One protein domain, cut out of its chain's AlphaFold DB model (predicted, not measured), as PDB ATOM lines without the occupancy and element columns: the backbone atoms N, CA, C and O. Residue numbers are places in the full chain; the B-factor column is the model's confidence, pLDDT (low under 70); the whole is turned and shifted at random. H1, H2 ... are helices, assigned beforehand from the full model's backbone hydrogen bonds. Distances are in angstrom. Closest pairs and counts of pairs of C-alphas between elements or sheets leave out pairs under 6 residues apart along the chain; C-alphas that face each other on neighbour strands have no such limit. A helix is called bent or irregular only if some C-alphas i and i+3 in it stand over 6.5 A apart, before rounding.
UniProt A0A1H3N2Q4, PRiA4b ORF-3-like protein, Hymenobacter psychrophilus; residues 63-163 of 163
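This is residues 63 to 163 of the 163 residues of the protein "PRiA4b ORF-3-like protein" of Hymenobacter psychrophilus (UniProt A0A1H3N2Q4). A loose, rod-like model: the long helix H1 makes one end, and at the other the chain winds in an open loop through H3, H4 and H5, with H5 coming back near H3. The first stretch, residues 63 to 80, leads from the H3 end to the start of H1; past H1 the chain folds back through residues 105 to 115 to the short helix H2, between the two ends. The printed part has 101 residues, with five named helices in the order H1, H2, H3, H4, H5 and no named strand; the class is all helix, though under half of the residues are in named elements. The radius of gyration of the C-alphas is 18.0 A, and the spans are 60 by 25 by 24 A.

H1, residues 81 to 104, and H2, residues 116 to 120, only just touch, with 3 pairs of C-alphas within 8 A. H1 does so with residues 88 to 92 alone; the closest C-alphas are those of Gln 92 and Phe 118, 6.8 A apart. H3, residues 128 to 139, is apart from H1 and from H2. H4, residues 145 to 148, is close to H3 but not clearly touching, the closest C-alphas being those of Leu 138 and Phe 147 at 7.9 A. H5, residues 154 to 158, is also close to H3 but not clearly touching, with C-alphas of Lys 134 and Phe 158 closest at 7.5 A. In H1, H2, H3 and H5 every O i to N i+4 pair is within hydrogen-bond range; H4 is too short for such a pair, and its one O i to N i+3 pair is not within range.

H1 begins at C-alpha 81 (199.408, 237.371, 159.505) and is 35.0 A long. H2 is 6.4 A, H3 16.4 A and H4 6.3 A long; H4 is neither bent nor irregular, but only just. H5, 6.7 A long, ends at C-alpha 158 (179.257, 240.568, 161.813).

The C-alphas of Ala 105 and Gly 143, the two farthest apart, are 60.1 A from each other. Residues 101 to 106, of which 101 to 104 belong to H1, and residues 141 to 146 stand free. The link from H1 to H2 is long. The printed part has no cut; residues 145 to 163 are under 70 in pLDDT.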
ATOM      1  N   ALA A  63     176.442 232.855 182.508       83.00
ATOM      2  CA  ALA A  63     176.067 231.712 181.667       83.00
ATOM      3  C   ALA A  63     176.671 231.759 180.248       83.00
ATOM      4  O   ALA A  63     176.659 230.751 179.539       83.00
ATOM      5  N   VAL A  64     177.188 232.920 179.836       84.94
ATOM      6  CA  VAL A  64     177.819 233.159 178.534       84.94
ATOM      7  C   VAL A  64     179.217 233.758 178.727       84.94
ATOM      8  O   VAL A  64     179.454 234.416 179.742       84.94
ATOM      9  N   PRO A  65     180.152 233.560 177.783       89.50
ATOM     10  CA  PRO A  65     181.445 234.231 177.815       89.50
ATOM     11  C   PRO A  65     181.283 235.755 177.787       89.50
ATOM     12  O   PRO A  65     180.466 236.281 177.034       89.50
ATOM     13  N   VAL A  66     182.086 236.456 178.588       93.50
ATOM     14  CA  VAL A  66     182.104 237.924 178.656       93.50
ATOM     15  C   VAL A  66     183.549 238.404 178.595       93.50
ATOM     16  O   VAL A  66     184.404 237.943 179.352       93.50
ATOM     17  N   CYS A  67     183.813 239.360 177.714       95.19
ATOM     18  CA  CYS A  67     185.038 240.137 177.704       95.19
ATOM     19  C   CYS A  67     185.024 241.132 178.873       95.19
ATOM     20  O   CYS A  67     184.207 242.057 178.929       95.19
ATOM     21  N   VAL A  68     185.942 240.937 179.820       95.56
ATOM     22  CA  VAL A  68     186.092 241.806 180.998       95.56
ATOM     23  C   VAL A  68     187.011 243.000 180.734       95.56
ATOM     24  O   VAL A  68     186.840 244.053 181.348       95.56
ATOM     25  N   SER A  69     187.955 242.857 179.805       96.44
ATOM     26  CA  SER A  69     188.934 243.877 179.431       96.44
ATOM     27  C   SER A  69     189.631 243.511 178.121       96.44
ATOM     28  O   SER A  69     189.712 242.334 177.774       96.44
ATOM     29  N   GLY A  70     190.227 244.501 177.465       95.75
ATOM     30  CA  GLY A  70     191.091 244.313 176.307       95.75
ATOM     31  C   GLY A  70     191.843 245.595 175.974       95.75
ATOM     32  O   GLY A  70     191.658 246.623 176.627       95.75
ATOM     33  N   ARG A  71     192.731 245.513 174.987       96.50
ATOM     34  CA  ARG A  71     193.477 246.654 174.457       96.50
ATOM     35  C   ARG A  71     193.795 246.409 172.992       96.50
ATOM     36  O   ARG A  71     194.059 245.259 172.639       96.50
ATOM     37  N   ARG A  72     193.895 247.504 172.233       94.56
ATOM     38  CA  ARG A  72     194.205 247.524 170.797       94.56
ATOM     39  C   ARG A  72     193.134 246.824 169.953       94.56
ATOM     40  O   ARG A  72     192.355 246.012 170.453       94.56
ATOM     41  N   ALA A  73     193.073 247.178 168.680       92.38
ATOM     42  CA  ALA A  73     192.148 246.552 167.754       92.38
ATOM     43  C   ALA A  73     192.590 245.113 167.454       92.38
ATOM     44  O   ALA A  73     193.779 244.787 167.482       92.38
ATOM     45  N   CYS A  74     191.623 244.246 167.150       90.50
ATOM     46  CA  CYS A  74     191.927 242.958 166.534       90.50
ATOM     47  C   CYS A  74     192.564 243.218 165.160       90.50
ATOM     48  O   CYS A  74     192.081 244.115 164.457       90.50
ATOM     49  N   PRO A  75     193.634 242.508 164.765       90.56
ATOM     50  CA  PRO A  75     194.110 242.543 163.388       90.56
ATOM     51  C   PRO A  75     192.962 242.208 162.423       90.56
ATOM     52  O   PRO A  75     192.159 241.331 162.755       90.56
ATOM     53  N   PRO A  76     192.847 242.897 161.275       88.06
ATOM     54  CA  PRO A  76     191.892 242.512 160.242       88.06
ATOM     55  C   PRO A  76     192.206 241.114 159.707       88.06
ATOM     56  O   PRO A  76     193.381 240.743 159.626       88.06
ATOM     57  N   GLU A  77     191.170 240.373 159.320       85.44
ATOM     58  CA  GLU A  77     191.334 239.101 158.613       85.44
ATOM     59  C   GLU A  77     192.117 239.306 157.304       85.44
ATOM     60  O   GLU A  77     192.052 240.377 156.688       85.44
ATOM     61  N   GLU A  78     192.865 238.281 156.885       85.88
ATOM     62  CA  GLU A  78     193.603 238.249 155.607       85.88
ATOM     63  C   GLU A  78     194.631 239.389 155.431       85.88
ATOM     64  O   GLU A  78     195.004 239.771 154.316       85.88
ATOM     65  N   VAL A  79     195.111 239.978 156.531       89.62
ATOM     66  CA  VAL A  79     196.141 241.031 156.497       89.62
ATOM     67  C   VAL A  79     197.538 240.474 156.167       89.62
ATOM     68  O   VAL A  79     198.469 241.254 155.950       89.62
ATOM     69  N   GLY A  80     197.707 239.149 156.098       91.69
ATOM     70  CA  GLY A  80     198.996 238.492 155.868       91.69
ATOM     71  C   GLY A  80     199.704 238.124 157.173       91.69
ATOM     72  O   GLY A  80     200.937 238.208 157.275       91.69
ATOM     73  N   GLY A  81     198.924 237.798 158.202       94.00
ATOM     74  CA  GLY A  81     199.408 237.371 159.505       94.00
ATOM     75  C   GLY A  81     200.109 238.468 160.307       94.00
ATOM     76  O   GLY A  81     200.047 239.656 159.966       94.00
ATOM     77  N   PRO A  82     200.839 238.085 161.373       95.19
ATOM     78  CA  PRO A  82     201.533 239.038 162.238       95.19
ATOM     79  C   PRO A  82     202.480 239.975 161.479       95.19
ATOM     80  O   PRO A  82     202.534 241.166 161.760       95.19
ATOM     81  N   ARG A  83     203.193 239.455 160.469       94.94
ATOM     82  CA  ARG A  83     204.128 240.255 159.663       94.94
ATOM     83  C   ARG A  83     203.410 241.271 158.784       94.94
ATOM     84  O   ARG A  83     203.862 242.411 158.703       94.94
ATOM     85  N   GLY A  84     202.322 240.868 158.128       94.50
ATOM     86  CA  GLY A  84     201.518 241.776 157.316       94.50
ATOM     87  C   GLY A  84     200.914 242.892 158.165       94.50
ATOM     88  O   GLY A  84     201.025 244.066 157.814       94.50
ATOM     89  N   TYR A  85     200.381 242.544 159.337       94.31
ATOM     90  CA  TYR A  85     199.864 243.512 160.302       94.31
ATOM     91  C   TYR A  85     200.921 244.521 160.776       94.31
ATOM     92  O   TYR A  85     200.673 245.734 160.764       94.31
ATOM     93  N   ASP A  86     202.102 244.038 161.167       94.25
ATOM     94  CA  ASP A  86     203.201 244.894 161.618       94.25
ATOM     95  C   ASP A  86     203.645 245.845 160.500       94.25
ATOM     96  O   ASP A  86     203.789 247.044 160.740       94.25
ATOM     97  N   GLN A  87     203.778 245.345 159.266       94.56
ATOM     98  CA  GLN A  87     204.148 246.172 158.118       94.56
ATOM     99  C   GLN A  87     203.112 247.270 157.854       94.56
ATOM    100  O   GLN A  87     203.481 248.435 157.763       94.56
ATOM    101  N   ARG A  88     201.812 246.941 157.817       92.94
ATOM    102  CA  ARG A  88     200.742 247.937 157.611       92.94
ATOM    103  C   ARG A  88     200.723 249.005 158.698       92.94
ATOM    104  O   ARG A  88     200.476 250.175 158.418       92.94
ATOM    105  N   THR A  89     200.992 248.602 159.936       90.62
ATOM    106  CA  THR A  89     201.078 249.523 161.070       90.62
ATOM    107  C   THR A  89     202.290 250.448 160.936       90.62
ATOM    108  O   THR A  89     202.167 251.650 161.156       90.62
ATOM    109  N   LEU A  90     203.451 249.922 160.533       92.62
ATOM    110  CA  LEU A  90     204.650 250.723 160.272       92.62
ATOM    111  C   LEU A  90     204.453 251.694 159.105       92.62
ATOM    112  O   LEU A  90     204.790 252.867 159.242       92.62
ATOM    113  N   ASP A  91     203.857 251.236 158.004       93.19
ATOM    114  CA  ASP A  91     203.538 252.072 156.844       93.19
ATOM    115  C   ASP A  91     202.595 253.213 157.243       93.19
ATOM    116  O   ASP A  91     202.795 254.362 156.847       93.19
ATOM    117  N   GLN A  92     201.605 252.914 158.095       91.06
ATOM    118  CA  GLN A  92     200.722 253.918 158.678       91.06
ATOM    119  C   GLN A  92     201.525 254.950 159.484       91.06
ATOM    120  O   GLN A  92     201.392 256.146 159.257       91.06
ATOM    121  N   PHE A  93     202.402 254.530 160.396       89.75
ATOM    122  CA  PHE A  93     203.210 255.482 161.164       89.75
ATOM    123  C   PHE A  93     204.156 256.319 160.290       89.75
ATOM    124  O   PHE A  93     204.259 257.526 160.509       89.75
ATOM    125  N   SER A  94     204.805 255.709 159.293       93.50
ATOM    126  CA  SER A  94     205.713 256.404 158.371       93.50
ATOM    127  C   SER A  94     204.975 257.476 157.578       93.50
ATOM    128  O   SER A  94     205.373 258.638 157.583       93.50
ATOM    129  N   TRP A  95     203.845 257.109 156.969       93.75
ATOM    130  CA  TRP A  95     203.049 258.053 156.194       93.75
ATOM    131  C   TRP A  95     202.508 259.184 157.073       93.75
ATOM    132  O   TRP A  95     202.551 260.335 156.656       93.75
ATOM    133  N   ALA A  96     202.048 258.902 158.302       91.06
ATOM    134  CA  ALA A  96     201.566 259.949 159.215       91.06
ATOM    135  C   ALA A  96     202.656 260.977 159.540       91.06
ATOM    136  O   ALA A  96     202.367 262.168 159.652       91.06
ATOM    137  N   TYR A  97     203.897 260.518 159.701       92.69
ATOM    138  CA  TYR A  97     205.034 261.381 159.992       92.69
ATOM    139  C   TYR A  97     205.375 262.288 158.800       92.69
ATOM    140  O   TYR A  97     205.509 263.498 158.964       92.69
ATOM    141  N   GLU A  98     205.442 261.723 157.594       94.38
ATOM    142  CA  GLU A  98     205.688 262.480 156.357       94.38
ATOM    143  C   GLU A  98     204.549 263.460 156.046       94.38
ATOM    144  O   GLU A  98     204.786 264.619 155.711       94.38
ATOM    145  N   ALA A  99     203.301 263.018 156.209       93.69
ATOM    146  CA  ALA A  99     202.111 263.851 156.083       93.69
ATOM    147  C   ALA A  99     202.167 265.057 157.032       93.69
ATOM    148  O   ALA A  99     201.847 266.177 156.636       93.69
ATOM    149  N   HIS A 100     202.601 264.847 158.276       93.12
ATOM    150  CA  HIS A 100     202.738 265.926 159.246       93.12
ATOM    151  C   HIS A 100     203.767 266.979 158.808       93.12
ATOM    152  O   HIS A 100     203.465 268.168 158.867       93.12
ATOM    153  N   ASP A 101     204.942 266.559 158.333       95.38
ATOM    154  CA  ASP A 101     205.994 267.473 157.865       95.38
ATOM    155  C   ASP A 101     205.539 268.298 156.650       95.38
ATOM    156  O   ASP A 101     205.685 269.520 156.624       95.38
ATOM    157  N   ARG A 102     204.868 267.652 155.690       94.75
ATOM    158  CA  ARG A 102     204.286 268.317 154.512       94.75
ATOM    159  C   ARG A 102     203.244 269.369 154.894       94.75
ATOM    160  O   ARG A 102     203.299 270.495 154.401       94.75
ATOM    161  N   LEU A 103     202.341 269.040 155.820       95.00
ATOM    162  CA  LEU A 103     201.357 269.999 156.338       95.00
ATOM    163  C   LEU A 103     202.038 271.189 157.034       95.00
ATOM    164  O   LEU A 103     201.613 272.329 156.851       95.00
ATOM    165  N   LEU A 104     203.108 270.956 157.804       96.38
ATOM    166  CA  LEU A 104     203.889 272.030 158.432       96.38
ATOM    167  C   LEU A 104     204.626 272.904 157.407       96.38
ATOM    168  O   LEU A 104     204.774 274.106 157.631       96.38
ATOM    169  N   ALA A 105     205.044 272.328 156.279       96.81
ATOM    170  CA  ALA A 105     205.621 273.052 155.150       96.81
ATOM    171  C   ALA A 105     204.581 273.858 154.342       96.81
ATOM    172  O   ALA A 105     204.955 274.608 153.438       96.81
ATOM    173  N   GLY A 106     203.290 273.750 154.679       96.69
ATOM    174  CA  GLY A 106     202.192 274.444 154.006       96.69
ATOM    175  C   GLY A 106     201.668 273.723 152.763       96.69
ATOM    176  O   GLY A 106     200.988 274.347 151.950       96.69
ATOM    177  N   GLU A 107     201.990 272.439 152.590       96.06
ATOM    178  CA  GLU A 107     201.402 271.607 151.542       96.06
ATOM    179  C   GLU A 107     200.022 271.085 151.957       96.06
ATOM    180  O   GLU A 107     199.812 270.695 153.105       96.06
ATOM    181  N   ASP A 108     199.104 270.989 150.995       93.31
ATOM    182  CA  ASP A 108     197.828 270.301 151.186       93.31
ATOM    183  C   ASP A 108     197.973 268.794 150.918       93.31
ATOM    184  O   ASP A 108     198.622 268.366 149.957       93.31
ATOM    185  N   ILE A 109     197.308 267.974 151.736       91.50
ATOM    186  CA  ILE A 109     197.180 266.529 151.509       91.50
ATOM    187  C   ILE A 109     195.837 266.259 150.851       91.50
ATOM    188  O   ILE A 109     194.783 266.557 151.417       91.50
ATOM    189  N   ARG A 110     195.863 265.661 149.658       91.75
ATOM    190  CA  ARG A 110     194.640 265.239 148.980       91.75
ATOM    191  C   ARG A 110     194.100 263.978 149.638       91.75
ATOM    192  O   ARG A 110     194.862 263.094 150.012       91.75
ATOM    193  N   GLU A 111     192.780 263.865 149.711       87.38
ATOM    194  CA  GLU A 111     192.115 262.683 150.270       87.38
ATOM    195  C   GLU A 111     192.527 261.384 149.550       87.38
ATOM    196  O   GLU A 111     192.789 260.380 150.209       87.38
ATOM    197  N   ASP A 112     192.697 261.443 148.223       90.69
ATOM    198  CA  ASP A 112     193.164 260.325 147.384       90.69
ATOM    199  C   ASP A 112     194.584 259.836 147.739       90.69
ATOM    200  O   ASP A 112     194.930 258.693 147.440       90.69
ATOM    201  N   ASP A 113     195.405 260.681 148.373       89.19
ATOM    202  CA  ASP A 113     196.783 260.348 148.760       89.19
ATOM    203  C   ASP A 113     196.846 259.647 150.129       89.19
ATOM    204  O   ASP A 113     197.908 259.165 150.534       89.19
ATOM    205  N   VAL A 114     195.728 259.604 150.865       90.25
ATOM    206  CA  VAL A 114     195.657 258.985 152.189       90.25
ATOM    207  C   VAL A 114     195.467 257.472 152.039       90.25
ATOM    208  O   VAL A 114     194.446 257.035 151.500       90.25
ATOM    209  N   PRO A 115     196.394 256.631 152.543       89.75
ATOM    210  CA  PRO A 115     196.282 255.186 152.405       89.75
ATOM    211  C   PRO A 115     194.972 254.673 153.004       89.75
ATOM    212  O   PRO A 115     194.636 255.012 154.135       89.75
ATOM    213  N   THR A 116     194.263 253.783 152.303       87.00
ATOM    214  CA  THR A 116     192.953 253.252 152.741       87.00
ATOM    215  C   THR A 116     192.958 252.733 154.179       87.00
ATOM    216  O   THR A 116     191.991 252.915 154.914       87.00
ATOM    217  N   TRP A 117     194.074 252.141 154.602       87.44
ATOM    218  CA  TRP A 117     194.284 251.651 155.962       87.44
ATOM    219  C   TRP A 117     194.054 252.724 157.046       87.44
ATOM    220  O   TRP A 117     193.502 252.424 158.103       87.44
ATOM    221  N   PHE A 118     194.387 253.994 156.775       85.25
ATOM    222  CA  PHE A 118     194.093 255.118 157.674       85.25
ATOM    223  C   PHE A 118     192.613 255.418 157.825       85.25
ATOM    224  O   PHE A 118     192.215 256.018 158.821       85.25
ATOM    225  N   TRP A 119     191.781 255.040 156.868       84.62
ATOM    226  CA  TRP A 119     190.343 255.253 156.961       84.62
ATOM    227  C   TRP A 119     189.661 254.096 157.672       84.62
ATOM    228  O   TRP A 119     188.752 254.313 158.468       84.62
ATOM    229  N   THR A 120     190.140 252.877 157.435       85.81
ATOM    230  CA  THR A 120     189.438 251.656 157.833       85.81
ATOM    231  C   THR A 120     189.937 251.043 159.134       85.81
ATOM    232  O   THR A 120     189.214 250.245 159.726       85.81
ATOM    233  N   TYR A 121     191.134 251.406 159.608       89.94
ATOM    234  CA  TYR A 121     191.740 250.745 160.759       89.94
ATOM    235  C   TYR A 121     192.295 251.709 161.814       89.94
ATOM    236  O   TYR A 121     192.920 252.734 161.521       89.94
ATOM    237  N   ARG A 122     192.043 251.392 163.089       91.44
ATOM    238  CA  ARG A 122     192.532 252.136 164.261       91.44
ATOM    239  C   ARG A 122     193.240 251.158 165.205       91.44
ATOM    240  O   ARG A 122     192.576 250.618 166.086       91.44
ATOM    241  N   PRO A 123     194.562 250.938 165.064       90.94
ATOM    242  CA  PRO A 123     195.276 249.876 165.786       90.94
ATOM    243  C   PRO A 123     195.169 249.990 167.311       90.94
ATOM    244  O   PRO A 123     195.174 248.986 168.012       90.94
ATOM    245  N   GLU A 124     195.029 251.204 167.843       92.12
ATOM    246  CA  GLU A 124     194.979 251.445 169.289       92.12
ATOM    247  C   GLU A 124     193.552 251.482 169.866       92.12
ATOM    248  O   GLU A 124     193.378 251.618 171.077       92.12
ATOM    249  N   HIS A 125     192.519 251.329 169.033       93.81
ATOM    250  CA  HIS A 125     191.129 251.387 169.477       93.81
ATOM    251  C   HIS A 125     190.591 249.998 169.845       93.81
ATOM    252  O   HIS A 125     190.635 249.073 169.042       93.81
ATOM    253  N   PHE A 126     190.037 249.861 171.052       95.25
ATOM    254  CA  PHE A 126     189.368 248.645 171.510       95.25
ATOM    255  C   PHE A 126     188.003 248.985 172.107       95.25
ATOM    256  O   PHE A 126     187.930 249.752 173.068       95.25
ATOM    257  N   ASP A 127     186.946 248.367 171.581       94.75
ATOM    258  CA  ASP A 127     185.579 248.516 172.078       94.75
ATOM    259  C   ASP A 127     185.111 247.224 172.769       94.75
ATOM    260  O   ASP A 127     184.747 246.227 172.138       94.75
ATOM    261  N   LYS A 128     185.122 247.247 174.106       95.81
ATOM    262  CA  LYS A 128     184.703 246.117 174.944       95.81
ATOM    263  C   LYS A 128     183.215 245.793 174.777       95.81
ATOM    264  O   LYS A 128     182.829 244.625 174.866       95.81
ATOM    265  N   ASP A 129     182.380 246.807 174.596       95.81
ATOM    266  CA  ASP A 129     180.933 246.627 174.552       95.81
ATOM    267  C   ASP A 129     180.531 246.022 173.209       95.81
ATOM    268  O   ASP A 129     179.772 245.049 173.190       95.81
ATOM    269  N   GLN A 130     181.151 246.467 172.112       91.94
ATOM    270  CA  GLN A 130     181.015 245.826 170.804       91.94
ATOM    271  C   GLN A 130     181.451 244.350 170.848       91.94
ATOM    272  O   GLN A 130     180.740 243.477 170.347       91.94
ATOM    273  N   VAL A 131     182.584 244.031 171.486       92.19
ATOM    274  CA  VAL A 131     183.034 242.633 171.641       92.19
ATOM    275  C   VAL A 131     182.006 241.801 172.411       92.19
ATOM    276  O   VAL A 131     181.685 240.684 172.005       92.19
ATOM    277  N   ASN A 132     181.450 242.331 173.500       93.69
ATOM    278  CA  ASN A 132     180.443 241.619 174.286       93.69
ATOM    279  C   ASN A 132     179.121 241.422 173.534       93.69
ATOM    280  O   ASN A 132     178.507 240.364 173.671       93.69
ATOM    281  N   GLN A 133     178.706 242.381 172.702       91.06
ATOM    282  CA  GLN A 133     177.555 242.217 171.807       91.06
ATOM    283  C   GLN A 133     177.791 241.073 170.811       91.06
ATOM    284  O   GLN A 133     176.948 240.180 170.684       91.06
ATOM    285  N   LYS A 134     178.971 241.043 170.176       87.12
ATOM    286  CA  LYS A 134     179.375 239.968 169.256       87.12
ATOM    287  C   LYS A 134     179.395 238.602 169.948       87.12
ATOM    288  O   LYS A 134     178.833 237.644 169.419       87.12
ATOM    289  N   LEU A 135     179.972 238.512 171.150       88.06
ATOM    290  CA  LEU A 135     180.001 237.280 171.952       88.06
ATOM    291  C   LEU A 135     178.596 236.791 172.310       88.06
ATOM    292  O   LEU A 135     178.307 235.604 172.162       88.06
ATOM    293  N   ALA A 136     177.716 237.689 172.754       88.44
ATOM    294  CA  ALA A 136     176.342 237.342 173.096       88.44
ATOM    295  C   ALA A 136     175.579 236.804 171.877       88.44
ATOM    296  O   ALA A 136     174.922 235.769 171.986       88.44
ATOM    297  N   LYS A 137     175.708 237.459 170.715       84.94
ATOM    298  CA  LYS A 137     175.098 237.017 169.452       84.94
ATOM    299  C   LYS A 137     175.647 235.663 169.003       84.94
ATOM    300  O   LYS A 137     174.868 234.766 168.698       84.94
ATOM    301  N   LEU A 138     176.970 235.486 169.026       82.69
ATOM    302  CA  LEU A 138     177.614 234.216 168.690       82.69
ATOM    303  C   LEU A 138     177.085 233.085 169.582       82.69
ATOM    304  O   LEU A 138     176.700 232.030 169.089       82.69
ATOM    305  N   TYR A 139     176.989 233.312 170.893       84.44
ATOM    306  CA  TYR A 139     176.577 232.272 171.835       84.44
ATOM    307  C   TYR A 139     175.103 231.854 171.709       84.44
ATOM    308  O   TYR A 139     174.754 230.755 172.142       84.44
ATOM    309  N   GLN A 140     174.242 232.662 171.073       84.19
ATOM    310  CA  GLN A 140     172.873 232.247 170.724       84.19
ATOM    311  C   GLN A 140     172.854 231.059 169.751       84.19
ATOM    312  O   GLN A 140     171.886 230.305 169.727       84.19
ATOM    313  N   LEU A 141     173.930 230.855 168.985       80.12
ATOM    314  CA  LEU A 141     174.083 229.721 168.075       80.12
ATOM    315  C   LEU A 141     174.644 228.463 168.747       80.12
ATOM    316  O   LEU A 141     174.869 227.459 168.070       80.12
ATOM    317  N   LYS A 142     174.903 228.476 170.060       78.50
ATOM    318  CA  LYS A 142     175.451 227.310 170.759       78.50
ATOM    319  C   LYS A 142     174.579 226.073 170.519       78.50
ATOM    320  O   LYS A 142     173.384 226.076 170.797       78.50
ATOM    321  N   GLY A 143     175.209 224.990 170.066       73.25
ATOM    322  CA  GLY A 143     174.531 223.736 169.728       73.25
ATOM    323  C   GLY A 143     174.134 223.621 168.253       73.25
ATOM    324  O   GLY A 143     173.789 222.526 167.819       73.25
ATOM    325  N   ASN A 144     174.249 224.697 167.467       75.94
ATOM    326  CA  ASN A 144     174.224 224.613 166.011       75.94
ATOM    327  C   ASN A 144     175.517 223.912 165.526       75.94
ATOM    328  O   ASN A 144     176.599 224.330 165.935       75.94
ATOM    329  N   PRO A 145     175.454 222.873 164.675       65.12
ATOM    330  CA  PRO A 145     176.645 222.250 164.088       65.12
ATOM    331  C   PRO A 145     177.572 223.244 163.368       65.12
ATOM    332  O   PRO A 145     178.794 223.104 163.437       65.12
ATOM    333  N   ASP A 146     176.996 224.286 162.765       61.19
ATOM    334  CA  ASP A 146     177.724 225.330 162.039       61.19
ATOM    335  C   ASP A 146     178.412 226.334 162.976       61.19
ATOM    336  O   ASP A 146     179.310 227.058 162.556       61.19
ATOM    337  N   PHE A 147     178.065 226.338 164.271       65.19
ATOM    338  CA  PHE A 147     178.729 227.157 165.295       65.19
ATOM    339  C   PHE A 147     180.244 226.921 165.328       65.19
ATOM    340  O   PHE A 147     181.015 227.854 165.535       65.19
ATOM    341  N   LEU A 148     180.660 225.667 165.105       57.94
ATOM    342  CA  LEU A 148     182.062 225.237 165.090       57.94
ATOM    343  C   LEU A 148     182.697 225.290 163.691       57.94
ATOM    344  O   LEU A 148     183.905 225.112 163.572       57.94
ATOM    345  N   LEU A 149     181.891 225.496 162.645       54.78
ATOM    346  CA  LEU A 149     182.307 225.525 161.238       54.78
ATOM    347  C   LEU A 149     182.221 226.935 160.644       54.78
ATOM    348  O   LEU A 149     182.159 227.089 159.428       54.78
ATOM    349  N   SER A 150     182.266 227.970 161.483       52.09
ATOM    350  CA  SER A 150     182.556 229.338 161.051       52.09
ATOM    351  C   SER A 150     184.009 229.405 160.554       52.09
ATOM    352  O   SER A 150     184.931 229.827 161.244       52.09
ATOM    353  N   GLN A 151     184.226 228.872 159.353       45.94
ATOM    354  CA  GLN A 151     185.504 228.787 158.660       45.94
ATOM    355  C   GLN A 151     186.017 230.190 158.332       45.94
ATOM    356  O   GLN A 151     185.660 230.733 157.292       45.94
ATOM    357  N   GLY A 152     186.807 230.788 159.225       46.66
ATOM    358  CA  GLY A 152     187.618 231.988 158.952       46.66
ATOM    359  C   GLY A 152     186.845 233.280 158.656       46.66
ATOM    360  O   GLY A 152     187.418 234.354 158.602       46.66
ATOM    361  N   GLY A 153     185.526 233.206 158.481       49.56
ATOM    362  CA  GLY A 153     184.672 234.325 158.104       49.56
ATOM    363  C   GLY A 153     183.935 234.943 159.284       49.56
ATOM    364  O   GLY A 153     182.756 235.268 159.140       49.56
ATOM    365  N   TYR A 154     184.568 235.074 160.455       53.53
ATOM    366  CA  TYR A 154     183.929 235.768 161.582       53.53
ATOM    367  C   TYR A 154     183.519 237.187 161.189       53.53
ATOM    368  O   TYR A 154     182.429 237.629 161.561       53.53
ATOM    369  N   ASP A 155     184.322 237.845 160.350       54.47
ATOM    370  CA  ASP A 155     183.969 239.137 159.778       54.47
ATOM    371  C   ASP A 155     182.648 239.068 159.012       54.47
ATOM    372  O   ASP A 155     181.775 239.869 159.306       54.47
ATOM    373  N   TYR A 156     182.391 238.073 158.156       53.25
ATOM    374  CA  TYR A 156     181.103 237.949 157.446       53.25
ATOM    375  C   TYR A 156     179.893 237.788 158.375       53.25
ATOM    376  O   TYR A 156     178.807 238.278 158.060       53.25
ATOM    377  N   PHE A 157     180.064 237.131 159.527       56.75
ATOM    378  CA  PHE A 157     178.982 236.941 160.498       56.75
ATOM    379  C   PHE A 157     178.568 238.257 161.192       56.75
ATOM    380  O   PHE A 157     177.424 238.401 161.638       56.75
ATOM    381  N   PHE A 158     179.479 239.236 161.239       58.09
ATOM    382  CA  PHE A 158     179.257 240.568 161.813       58.09
ATOM    383  C   PHE A 158     179.328 241.717 160.783       58.09
ATOM    384  O   PHE A 158     179.038 242.855 161.132       58.09
ATOM    385  N   ALA A 159     179.659 241.445 159.515       53.28
ATOM    386  CA  ALA A 159     179.987 242.447 158.487       53.28
ATOM    387  C   ALA A 159     178.814 243.365 158.123       53.28
ATOM    388  O   ALA A 159     179.017 244.463 157.609       53.28
ATOM    389  N   TYR A 160     177.583 242.921 158.380       47.31
ATOM    390  CA  TYR A 160     176.370 243.686 158.086       47.31
ATOM    391  C   TYR A 160     175.888 244.555 159.255       47.31
ATOM    392  O   TYR A 160     174.927 245.307 159.097       47.31
ATOM    393  N   GLU A 161     176.548 244.496 160.411       47.19
ATOM    394  CA  GLU A 161     176.243 245.346 161.562       47.19
ATOM    395  C   GLU A 161     177.226 246.520 161.558       47.19
ATOM    396  O   GLU A 161     178.340 246.424 162.070       47.19
ATOM    397  N   ARG A 162     176.845 247.625 160.898       36.53
ATOM    398  CA  ARG A 162     177.626 248.870 160.951       36.53
ATOM    399  C   ARG A 162     177.766 249.329 162.408       36.53
ATOM    400  O   ARG A 162     176.791 249.258 163.158       36.53
ATOM    401  N   ALA A 163     178.967 249.800 162.747       38.94
ATOM    402  CA  ALA A 163     179.260 250.548 163.968       38.94
ATOM    403  C   ALA A 163     178.445 251.848 164.047       38.94
ATOM    404  O   ALA A 163     178.151 252.424 162.970       38.94
TER     405      ALA A 163